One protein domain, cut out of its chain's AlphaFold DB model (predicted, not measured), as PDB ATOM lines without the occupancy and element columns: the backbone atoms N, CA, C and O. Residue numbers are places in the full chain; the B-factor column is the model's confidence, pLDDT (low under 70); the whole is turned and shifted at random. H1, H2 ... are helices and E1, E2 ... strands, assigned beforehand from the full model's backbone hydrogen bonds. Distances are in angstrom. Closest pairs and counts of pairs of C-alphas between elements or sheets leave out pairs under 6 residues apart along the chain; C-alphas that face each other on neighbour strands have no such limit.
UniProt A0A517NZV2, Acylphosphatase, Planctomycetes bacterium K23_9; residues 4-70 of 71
ATOM      1  N   VAL A   4     -25.898 -40.021 -43.825       84.62
ATOM      2  CA  VAL A   4     -25.403 -39.702 -42.478       84.62
ATOM      3  C   VAL A   4     -24.097 -40.431 -42.162       84.62
ATOM      4  O   VAL A   4     -23.219 -39.865 -41.521       84.62
ATOM      5  N   THR A   5     -23.935 -41.666 -42.642       86.06
ATOM      6  CA  THR A   5     -22.695 -42.433 -42.467       86.06
ATOM      7  C   THR A   5     -21.528 -41.785 -43.219       86.06
ATOM      8  O   THR A   5     -20.430 -41.710 -42.673       86.06
ATOM      9  N   GLU A   6     -21.769 -41.246 -44.419       89.31
ATOM     10  CA  GLU A   6     -20.735 -40.580 -45.233       89.31
ATOM     11  C   GLU A   6     -20.251 -39.249 -44.641       89.31
ATOM     12  O   GLU A   6     -19.098 -38.855 -44.845       89.31
ATOM     13  N   ALA A   7     -21.107 -38.583 -43.861       87.38
ATOM     14  CA  ALA A   7     -20.775 -37.357 -43.135       87.38
ATOM     15  C   ALA A   7     -19.882 -37.595 -41.905       87.38
ATOM     16  O   ALA A   7     -19.419 -36.638 -41.286       87.38
ATOM     17  N   SER A   8     -19.620 -38.853 -41.539       89.19
ATOM     18  CA  SER A   8     -18.765 -39.177 -40.401       89.19
ATOM     19  C   SER A   8     -17.358 -38.585 -40.566       89.19
ATOM     20  O   SER A   8     -16.693 -38.766 -41.592       89.19
ATOM     21  N   GLY A   9     -16.907 -37.870 -39.533       90.19
ATOM     22  CA  GLY A   9     -15.610 -37.192 -39.506       90.19
ATOM     23  C   GLY A   9     -15.543 -35.886 -40.306       90.19
ATOM     24  O   GLY A   9     -14.476 -35.282 -40.342       90.19
ATOM     25  N   LEU A  10     -16.644 -35.443 -40.924       91.25
ATOM     26  CA  LEU A  10     -16.747 -34.137 -41.577       91.25
ATOM     27  C   LEU A  10     -17.475 -33.146 -40.662       91.25
ATOM     28  O   LEU A  10     -18.397 -33.520 -39.935       91.25
ATOM     29  N   ASN A  11     -17.097 -31.868 -40.721       91.50
ATOM     30  CA  ASN A  11     -17.790 -30.814 -39.983       91.50
ATOM     31  C   ASN A  11     -19.027 -30.329 -40.758       91.50
ATOM     32  O   ASN A  11     -19.041 -29.238 -41.326       91.50
ATOM     33  N   VAL A  12     -20.043 -31.192 -40.828       90.44
ATOM     34  CA  VAL A  12     -21.283 -30.952 -41.574       90.44
ATOM     35  C   VAL A  12     -22.469 -30.903 -40.618       90.44
ATOM     36  O   VAL A  12     -22.685 -31.803 -39.802       90.44
ATOM     37  N   HIS A  13     -23.279 -29.863 -40.764       92.75
ATOM     38  CA  HIS A  13     -24.478 -29.620 -39.974       92.75
ATOM     39  C   HIS A  13     -25.710 -29.572 -40.866       92.75
ATOM     40  O   HIS A  13     -25.632 -29.146 -42.011       92.75
ATOM     41  N   GLY A  14     -26.873 -29.958 -40.343       91.31
ATOM     42  CA  GLY A  14     -28.131 -29.857 -41.083       91.31
ATOM     43  C   GLY A  14     -28.866 -31.181 -41.190       91.31
ATOM     44  O   GLY A  14     -28.897 -31.959 -40.233       91.31
ATOM     45  N   HIS A  15     -29.524 -31.415 -42.323       90.56
ATOM     46  CA  HIS A  15     -30.387 -32.577 -42.462       90.56
ATOM     47  C   HIS A  15     -30.486 -33.136 -43.877       90.56
ATOM     48  O   HIS A  15     -30.262 -32.441 -44.864       90.56
ATOM     49  N   VAL A  16     -30.861 -34.410 -43.943       91.56
ATOM     50  CA  VAL A  16     -31.226 -35.119 -45.170       91.56
ATOM     51  C   VAL A  16     -32.690 -35.537 -45.107       91.56
ATOM     52  O   VAL A  16     -33.162 -35.945 -44.048       91.56
ATOM     53  N   SER A  17     -33.407 -35.434 -46.221       90.81
ATOM     54  CA  SER A  17     -34.819 -35.812 -46.334       90.81
ATOM     55  C   SER A  17     -35.087 -36.509 -47.662       90.81
ATOM     56  O   SER A  17     -34.595 -36.069 -48.703       90.81
ATOM     57  N   ASN A  18     -35.876 -37.581 -47.622       89.81
ATOM     58  CA  ASN A  18     -36.358 -38.233 -48.834       89.81
ATOM     59  C   ASN A  18     -37.560 -37.456 -49.361       89.81
ATOM     60  O   ASN A  18     -38.485 -37.151 -48.609       89.81
ATOM     61  N   GLN A  19     -37.538 -37.144 -50.645       91.69
ATOM     62  CA  GLN A  19     -38.643 -36.507 -51.336       91.69
ATOM     63  C   GLN A  19     -39.592 -37.575 -51.895       91.69
ATOM     64  O   GLN A  19     -39.211 -38.724 -52.132       91.69
ATOM     65  N   SER A  20     -40.853 -37.202 -52.106       90.12
ATOM     66  CA  SER A  20     -41.889 -38.112 -52.618       90.12
ATOM     67  C   SER A  20     -41.654 -38.567 -54.060       90.12
ATOM     68  O   SER A  20     -42.229 -39.565 -54.481       90.12
ATOM     69  N   ASP A  21     -40.828 -37.840 -54.814       89.25
ATOM     70  CA  ASP A  21     -40.411 -38.175 -56.180       89.25
ATOM     71  C   ASP A  21     -39.239 -39.175 -56.226       89.25
ATOM     72  O   ASP A  21     -38.770 -39.528 -57.304       89.25
ATOM     73  N   GLY A  22     -38.774 -39.650 -55.065       86.62
ATOM     74  CA  GLY A  22     -37.636 -40.560 -54.948       86.62
ATOM     75  C   GLY A  22     -36.280 -39.856 -54.881       86.62
ATOM     76  O   GLY A  22     -35.271 -40.527 -54.654       86.62
ATOM     77  N   SER A  23     -36.235 -38.526 -55.011       89.25
ATOM     78  CA  SER A  23     -35.009 -37.754 -54.820       89.25
ATOM     79  C   SER A  23     -34.654 -37.611 -53.336       89.25
ATOM     80  O   SER A  23     -35.466 -37.820 -52.429       89.25
ATOM     81  N   VAL A  24     -33.396 -37.262 -53.070       89.88
ATOM     82  CA  VAL A  24     -32.897 -37.006 -51.717       89.88
ATOM     83  C   VAL A  24     -32.438 -35.561 -51.645       89.88
ATOM     84  O   VAL A  24     -31.500 -35.166 -52.333       89.88
ATOM     85  N   LEU A  25     -33.073 -34.782 -50.772       91.75
ATOM     86  CA  LEU A  25     -32.672 -33.410 -50.499       91.75
ATOM     87  C   LEU A  25     -31.763 -33.374 -49.274       91.75
ATOM     88  O   LEU A  25     -32.133 -33.843 -48.193       91.75
ATOM     89  N   MET A  26     -30.595 -32.764 -49.442       91.19
ATOM     90  CA  MET A  26     -29.662 -32.476 -48.362       91.19
ATOM     91  C   MET A  26     -29.526 -30.971 -48.182       91.19
ATOM     92  O   MET A  26     -29.060 -30.272 -49.076       91.19
ATOM     93  N   ASP A  27     -29.899 -30.492 -47.002       92.00
ATOM     94  CA  ASP A  27     -29.718 -29.105 -46.600       92.00
ATOM     95  C   ASP A  27     -28.624 -29.058 -45.530       92.00
ATOM     96  O   ASP A  27     -28.845 -29.413 -44.362       92.00
ATOM     97  N   VAL A  28     -27.423 -28.677 -45.969       91.56
ATOM     98  CA  VAL A  28     -26.184 -28.775 -45.198       91.56
ATOM     99  C   VAL A  28     -25.479 -27.435 -45.065       91.56
ATOM    100  O   VAL A  28     -25.452 -26.626 -45.984       91.56
ATOM    101  N   ASP A  29     -24.884 -27.233 -43.899       93.12
ATOM    102  CA  ASP A  29     -24.002 -26.122 -43.578       93.12
ATOM    103  C   ASP A  29     -22.637 -26.710 -43.219       93.12
ATOM    104  O   ASP A  29     -22.524 -27.528 -42.299       93.12
ATOM    105  N   ALA A  30     -21.630 -26.384 -44.020       91.00
ATOM    106  CA  ALA A  30     -20.298 -26.962 -43.946       91.00
ATOM    107  C   ALA A  30     -19.291 -26.047 -44.648       91.00
ATOM    108  O   ALA A  30     -19.660 -25.185 -45.449       91.00
ATOM    109  N   SER A  31     -17.999 -26.276 -44.405       91.56
ATOM    110  CA  SER A  31     -16.962 -25.665 -45.235       91.56
ATOM    111  C   SER A  31     -17.075 -26.160 -46.686       91.56
ATOM    112  O   SER A  31     -17.519 -27.282 -46.939       91.56
ATOM    113  N   THR A  32     -16.616 -25.368 -47.660       88.88
ATOM    114  CA  THR A  32     -16.591 -25.792 -49.073       88.88
ATOM    115  C   THR A  32     -15.821 -27.101 -49.274       88.88
ATOM    116  O   THR A  32     -16.174 -27.893 -50.147       88.88
ATOM    117  N   ALA A  33     -14.774 -27.340 -48.481       91.06
ATOM    118  CA  ALA A  33     -13.992 -28.571 -48.536       91.06
ATOM    119  C   ALA A  33     -14.796 -29.773 -48.015       91.06
ATOM    120  O   ALA A  33     -14.909 -30.777 -48.717       91.06
ATOM    121  N   ASP A  34     -15.409 -29.644 -46.835       92.31
ATOM    122  CA  ASP A  34     -16.205 -30.714 -46.223       92.31
ATOM    123  C   ASP A  34     -17.460 -31.032 -47.044       92.31
ATOM    124  O   ASP A  34     -17.790 -32.198 -47.246       92.31
ATOM    125  N   GLY A  35     -18.132 -30.006 -47.576       90.94
ATOM    126  CA  GLY A  35     -19.290 -30.177 -48.453       90.94
ATOM    127  C   GLY A  35     -18.937 -30.932 -49.737       90.94
ATOM    128  O   GLY A  35     -19.636 -31.872 -50.113       90.94
ATOM    129  N   LYS A  36     -17.816 -30.582 -50.383       91.69
ATOM    130  CA  LYS A  36     -17.332 -31.299 -51.575       91.69
ATOM    131  C   LYS A  36     -16.958 -32.746 -51.268       91.69
ATOM    132  O   LYS A  36     -17.294 -33.631 -52.052       91.69
ATOM    133  N   GLU A  37     -16.290 -32.997 -50.145       93.69
ATOM    134  CA  GLU A  37     -15.920 -34.361 -49.761       93.69
ATOM    135  C   GLU A  37     -17.153 -35.207 -49.423       93.69
ATOM    136  O   GLU A  37     -17.224 -36.361 -49.841       93.69
ATOM    137  N   LEU A  38     -18.162 -34.636 -48.757       91.75
ATOM    138  CA  LEU A  38     -19.426 -35.326 -48.509       91.75
ATOM    139  C   LEU A  38     -20.109 -35.739 -49.820       91.75
ATOM    140  O   LEU A  38     -20.489 -36.900 -49.971       91.75
ATOM    141  N   VAL A  39     -20.220 -34.816 -50.782       91.00
ATOM    142  CA  VAL A  39     -20.797 -35.107 -52.107       91.00
ATOM    143  C   VAL A  39     -20.013 -36.221 -52.801       91.00
ATOM    144  O   VAL A  39     -20.608 -37.193 -53.268       91.00
ATOM    145  N   ARG A  40     -18.677 -36.138 -52.798       91.50
ATOM    146  CA  ARG A  40     -17.806 -37.153 -53.405       91.50
ATOM    147  C   ARG A  40     -18.016 -38.537 -52.786       91.50
ATOM    148  O   ARG A  40     -18.139 -39.519 -53.514       91.50
ATOM    149  N   ARG A  41     -18.075 -38.626 -51.453       92.69
ATOM    150  CA  ARG A  41     -18.302 -39.889 -50.729       92.69
ATOM    151  C   ARG A  41     -19.654 -40.503 -51.065       92.69
ATOM    152  O   ARG A  41     -19.717 -41.692 -51.362       92.69
ATOM    153  N   ILE A  42     -20.712 -39.692 -51.100       90.12
ATOM    154  CA  ILE A  42     -22.061 -40.150 -51.456       90.12
ATOM    155  C   ILE A  42     -22.094 -40.684 -52.889       90.12
ATOM    156  O   ILE A  42     -22.607 -41.781 -53.113       90.12
ATOM    157  N   GLN A  43     -21.505 -39.959 -53.842       88.25
ATOM    158  CA  GLN A  43     -21.441 -40.383 -55.243       88.25
ATOM    159  C   GLN A  43     -20.693 -41.710 -55.417       88.25
ATOM    160  O   GLN A  43     -21.135 -42.565 -56.179       88.25
ATOM    161  N   ILE A  44     -19.603 -41.921 -54.674       89.69
ATOM    162  CA  ILE A  44     -18.858 -43.188 -54.693       89.69
ATOM    163  C   ILE A  44     -19.675 -44.314 -54.049       89.69
ATOM    164  O   ILE A  44     -19.832 -45.380 -54.641       89.69
ATOM    165  N   ALA A  45     -20.219 -44.088 -52.851       86.81
ATOM    166  CA  ALA A  45     -20.960 -45.098 -52.094       86.81
ATOM    167  C   ALA A  45     -22.268 -45.528 -52.781       86.81
ATOM    168  O   ALA A  45     -22.779 -46.620 -52.519       86.81
ATOM    169  N   ARG A  46     -22.827 -44.667 -53.638       82.81
ATOM    170  CA  ARG A  46     -24.079 -44.882 -54.377       82.81
ATOM    171  C   ARG A  46     -23.888 -44.869 -55.892       82.81
ATOM    172  O   ARG A  46     -24.848 -44.629 -56.623       82.81
ATOM    173  N   ALA A  47     -22.680 -45.170 -56.364       79.25
ATOM    174  CA  ALA A  47     -22.407 -45.294 -57.789       79.25
ATOM    175  C   ALA A  47     -23.404 -46.273 -58.441       79.25
ATOM    176  O   ALA A  47     -23.582 -47.396 -57.967       79.25
ATOM    177  N   GLY A  48     -24.088 -45.821 -59.495       78.81
ATOM    178  CA  GLY A  48     -25.123 -46.591 -60.197       78.81
ATOM    179  C   GLY A  48     -26.546 -46.494 -59.624       78.81
ATOM    180  O   GLY A  48     -27.443 -47.113 -60.182       78.81
ATOM    181  N   TYR A  49     -26.764 -45.727 -58.548       82.50
ATOM    182  CA  TYR A  49     -28.093 -45.446 -57.968       82.50
ATOM    183  C   TYR A  49     -28.449 -43.952 -57.961       82.50
ATOM    184  O   TYR A  49     -29.483 -43.570 -57.421       82.50
ATOM    185  N   ILE A  50     -27.560 -43.108 -58.484       84.62
ATOM    186  CA  ILE A  50     -27.749 -41.665 -58.592       84.62
ATOM    187  C   ILE A  50     -27.795 -41.339 -60.078       84.62
ATOM    188  O   ILE A  50     -26.786 -41.499 -60.765       84.62
ATOM    189  N   ASP A  51     -28.956 -40.888 -60.542       85.50
ATOM    190  CA  ASP A  51     -29.148 -40.461 -61.927       85.50
ATOM    191  C   ASP A  51     -28.546 -39.071 -62.170       85.50
ATOM    192  O   ASP A  51     -27.939 -38.830 -63.210       85.50
ATOM    193  N   ASP A  52     -28.669 -38.169 -61.188       85.75
ATOM    194  CA  ASP A  52     -28.115 -36.814 -61.243       85.75
ATOM    195  C   ASP A  52     -27.820 -36.256 -59.836       85.75
ATOM    196  O   ASP A  52     -28.343 -36.731 -58.825       85.75
ATOM    197  N   THR A  53     -26.949 -35.249 -59.744       88.06
ATOM    198  CA  THR A  53     -26.639 -34.521 -58.506       88.06
ATOM    199  C   THR A  53     -26.601 -33.021 -58.772       88.06
ATOM    200  O   THR A  53     -25.690 -32.525 -59.431       88.06
ATOM    201  N   HIS A  54     -27.525 -32.279 -58.160       89.81
ATOM    202  CA  HIS A  54     -27.530 -30.816 -58.196       89.81
ATOM    203  C   HIS A  54     -27.046 -30.237 -56.865       89.81
ATOM    204  O   HIS A  54     -27.551 -30.603 -55.803       89.81
ATOM    205  N   VAL A  55     -26.061 -29.337 -56.912       89.44
ATOM    206  CA  VAL A  55     -25.477 -28.704 -55.718       89.44
ATOM    207  C   VAL A  55     -25.591 -27.193 -55.833       89.44
ATOM    208  O   VAL A  55     -25.010 -26.581 -56.727       89.44
ATOM    209  N   GLU A  56     -26.275 -26.582 -54.869       89.88
ATOM    210  CA  GLU A  56     -26.365 -25.130 -54.735       89.88
ATOM    211  C   GLU A  56     -25.610 -24.671 -53.491       89.88
ATOM    212  O   GLU A  56     -25.820 -25.186 -52.395       89.88
ATOM    213  N   SER A  57     -24.735 -23.679 -53.651       87.31
ATOM    214  CA  SER A  57     -24.097 -23.002 -52.519       87.31
ATOM    215  C   SER A  57     -24.902 -21.769 -52.131       87.31
ATOM    216  O   SER A  57     -25.323 -20.996 -52.990       87.31
ATOM    217  N   ARG A  58     -25.111 -21.592 -50.828       88.88
ATOM    218  CA  ARG A  58     -25.796 -20.444 -50.229       88.88
ATOM    219  C   ARG A  58     -24.986 -19.950 -49.038       88.88
ATOM    220  O   ARG A  58     -24.097 -20.658 -48.563       88.88
ATOM    221  N   ASP A  59     -25.306 -18.756 -48.558       86.81
ATOM    222  CA  ASP A  59     -24.694 -18.229 -47.344       86.81
ATOM    223  C   ASP A  59     -24.965 -19.155 -46.152       86.81
ATOM    224  O   ASP A  59     -26.062 -19.702 -45.996       86.81
ATOM    225  N   SER A  60     -23.942 -19.333 -45.314       83.50
ATOM    226  CA  SER A  60     -24.028 -20.181 -44.128       83.50
ATOM    227  C   SER A  60     -25.101 -19.664 -43.174       83.50
ATOM    228  O   SER A  60     -25.202 -18.468 -42.892       83.50
ATOM    229  N   LEU A  61     -25.876 -20.591 -42.618       85.38
ATOM    230  CA  LEU A  61     -26.870 -20.299 -41.590       85.38
ATOM    231  C   LEU A  61     -26.286 -20.454 -40.177       85.38
ATOM    232  O   LEU A  61     -27.028 -20.396 -39.197       85.38
ATOM    233  N   ASN A  62     -24.965 -20.653 -40.065       84.69
ATOM    234  CA  ASN A  62     -24.235 -20.926 -38.829       84.69
ATOM    235  C   ASN A  62     -24.865 -22.055 -38.000       84.69
ATOM    236  O   ASN A  62     -24.966 -21.977 -36.769       84.69
ATOM    237  N   ARG A  63     -25.316 -23.120 -38.669       83.62
ATOM    238  CA  ARG A  63     -25.902 -24.276 -37.987       83.62
ATOM    239  C   ARG A  63     -24.828 -24.984 -37.173       83.62
ATOM    240  O   ARG A  63     -23.741 -25.255 -37.661       83.62
ATOM    241  N   LYS A  64     -25.171 -25.320 -35.929       79.62
ATOM    242  CA  LYS A  64     -24.306 -26.082 -35.007       79.62
ATOM    243  C   LYS A  64     -24.885 -27.442 -34.624       79.62
ATOM    244  O   LYS A  64     -24.277 -28.197 -33.872       79.62
ATOM    245  N   ALA A  65     -26.087 -27.746 -35.105       73.31
ATOM    246  CA  ALA A  65     -26.716 -29.040 -34.892       73.31
ATOM    247  C   ALA A  65     -26.074 -30.061 -35.839       73.31
ATOM    248  O   ALA A  65     -25.940 -29.788 -37.029       73.31
ATOM    249  N   GLY A  66     -25.659 -31.221 -35.321       81.62
ATOM    250  CA  GLY A  66     -25.095 -32.305 -36.132       81.62
ATOM    251  C   GLY A  66     -26.005 -32.734 -37.291       81.62
ATOM    252  O   GLY A  66     -27.174 -32.349 -37.370       81.62
ATOM    253  N   PHE A  67     -25.467 -33.535 -38.202       84.25
ATOM    254  CA  PHE A  67     -26.183 -33.978 -39.394       84.25
ATOM    255  C   PHE A  67     -27.151 -35.137 -39.097       84.25
ATOM    256  O   PHE A  67     -26.748 -36.158 -38.540       84.25
ATOM    257  N   LYS A  68     -28.435 -34.992 -39.458       87.25
ATOM    258  CA  LYS A  68     -29.485 -35.985 -39.148       87.25
ATOM    259  C   LYS A  68     -30.465 -36.233 -40.294       87.25
ATOM    260  O   LYS A  68     -30.652 -35.389 -41.162       87.25
ATOM    261  N   ILE A  69     -31.152 -37.372 -40.259       85.69
ATOM    262  CA  ILE A  69     -32.293 -37.632 -41.150       85.69
ATOM    263  C   ILE A  69     -33.514 -36.877 -40.615       85.69
ATOM    264  O   ILE A  69     -33.810 -36.936 -39.420       85.69
ATOM    265  N   LYS A  70     -34.213 -36.165 -41.494       81.62
ATOM    266  CA  LYS A  70     -35.515 -35.553 -41.240       81.62
ATOM    267  C   LYS A  70     -36.574 -36.412 -41.931       81.62
ATOM    268  O   LYS A  70     -36.470 -36.649 -43.133       81.62
TER     269      LYS A  70
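This is residues 4 to 70 of the 71 residues of the protein "Acylphosphatase" of Planctomycetes bacterium K23_9 (UniProt A0A517NZV2). A narrow three-stranded sheet, made of a hairpin of E1 and E2 with the short strand E3 along the other side of E1, has one helix, H1, over one face, running lengthwise over E2. A long stretch without a named element, residues 46 to 66, leaves the end of H1 and wraps round the E2 side and one end of the sheet to reach E3 at the opposite edge. The printed part has 67 residues with three named strands and one named helix, in the order E1, E2, H1, E3; the mixed sheet runs E2, E1, E3. The class is mixed, helices and strands, though the named elements hold 31 of the 67 residues, under half. The whole is compact, with a radius of gyration of the C-alphas of 11.6 A, and rounded, spanning 32 by 24 by 21 A.

The inner strand of the sheet is E1, residues 12 to 18. Strand E2, residues 24 to 30, is its antiparallel neighbour at 172 degrees, and the two form a hairpin through a tight link; N 17 and O 25 are 2.8 A apart and N 29 and O 13 are 2.8 A apart, within hydrogen-bond range. Strand E3, residues 67 to 69, is parallel to E1 at 13 degrees, with N 16 and O 68 at 3.0 A and N 68 and O 14 at 3.2 A, within hydrogen-bond range. E2 and E3 are the edge strands. Helix H1, residues 32 to 45, is on the sheet, at a height over the sheet of 11.0 A from a local plane fitted to only just enough of its C-alphas, 6. It lies over E2 and runs along the strands, at 25 degrees to E2 on the local plane. The closest C-alphas of H1 and E2 are those of Gly 35 and Val 28, 7.8 A apart; those of H1 and E1 are Asp 34 and Val 12, 6.9 A apart. Every O i to N i+4 pair in H1 is within hydrogen-bond range.

E1 begins at C-alpha 12, (-21.283, -30.952, -41.574), and is 18.2 A long from first to last C-alpha. E2, residues 24 to 30, measures 17.9 A. H1, residues 32 to 45, measures 20.0 A and ends at C-alpha 45, (-20.960, -45.098, -52.094). E3, residues 67 to 69, measures 7.3 A and ends at C-alpha 69, (-32.293, -37.632, -41.150).

The two C-alphas farthest apart are those of Gly 48 and Asn 62, 33.4 A. The printed part, residues 4 to 70, has no cut. The link from E2 to H1 is tight, with 1 residue; that from H1 to E3 is long, with 21 residues. The mean pLDDT of the printed part is 88.2, and no printed residue is under 70.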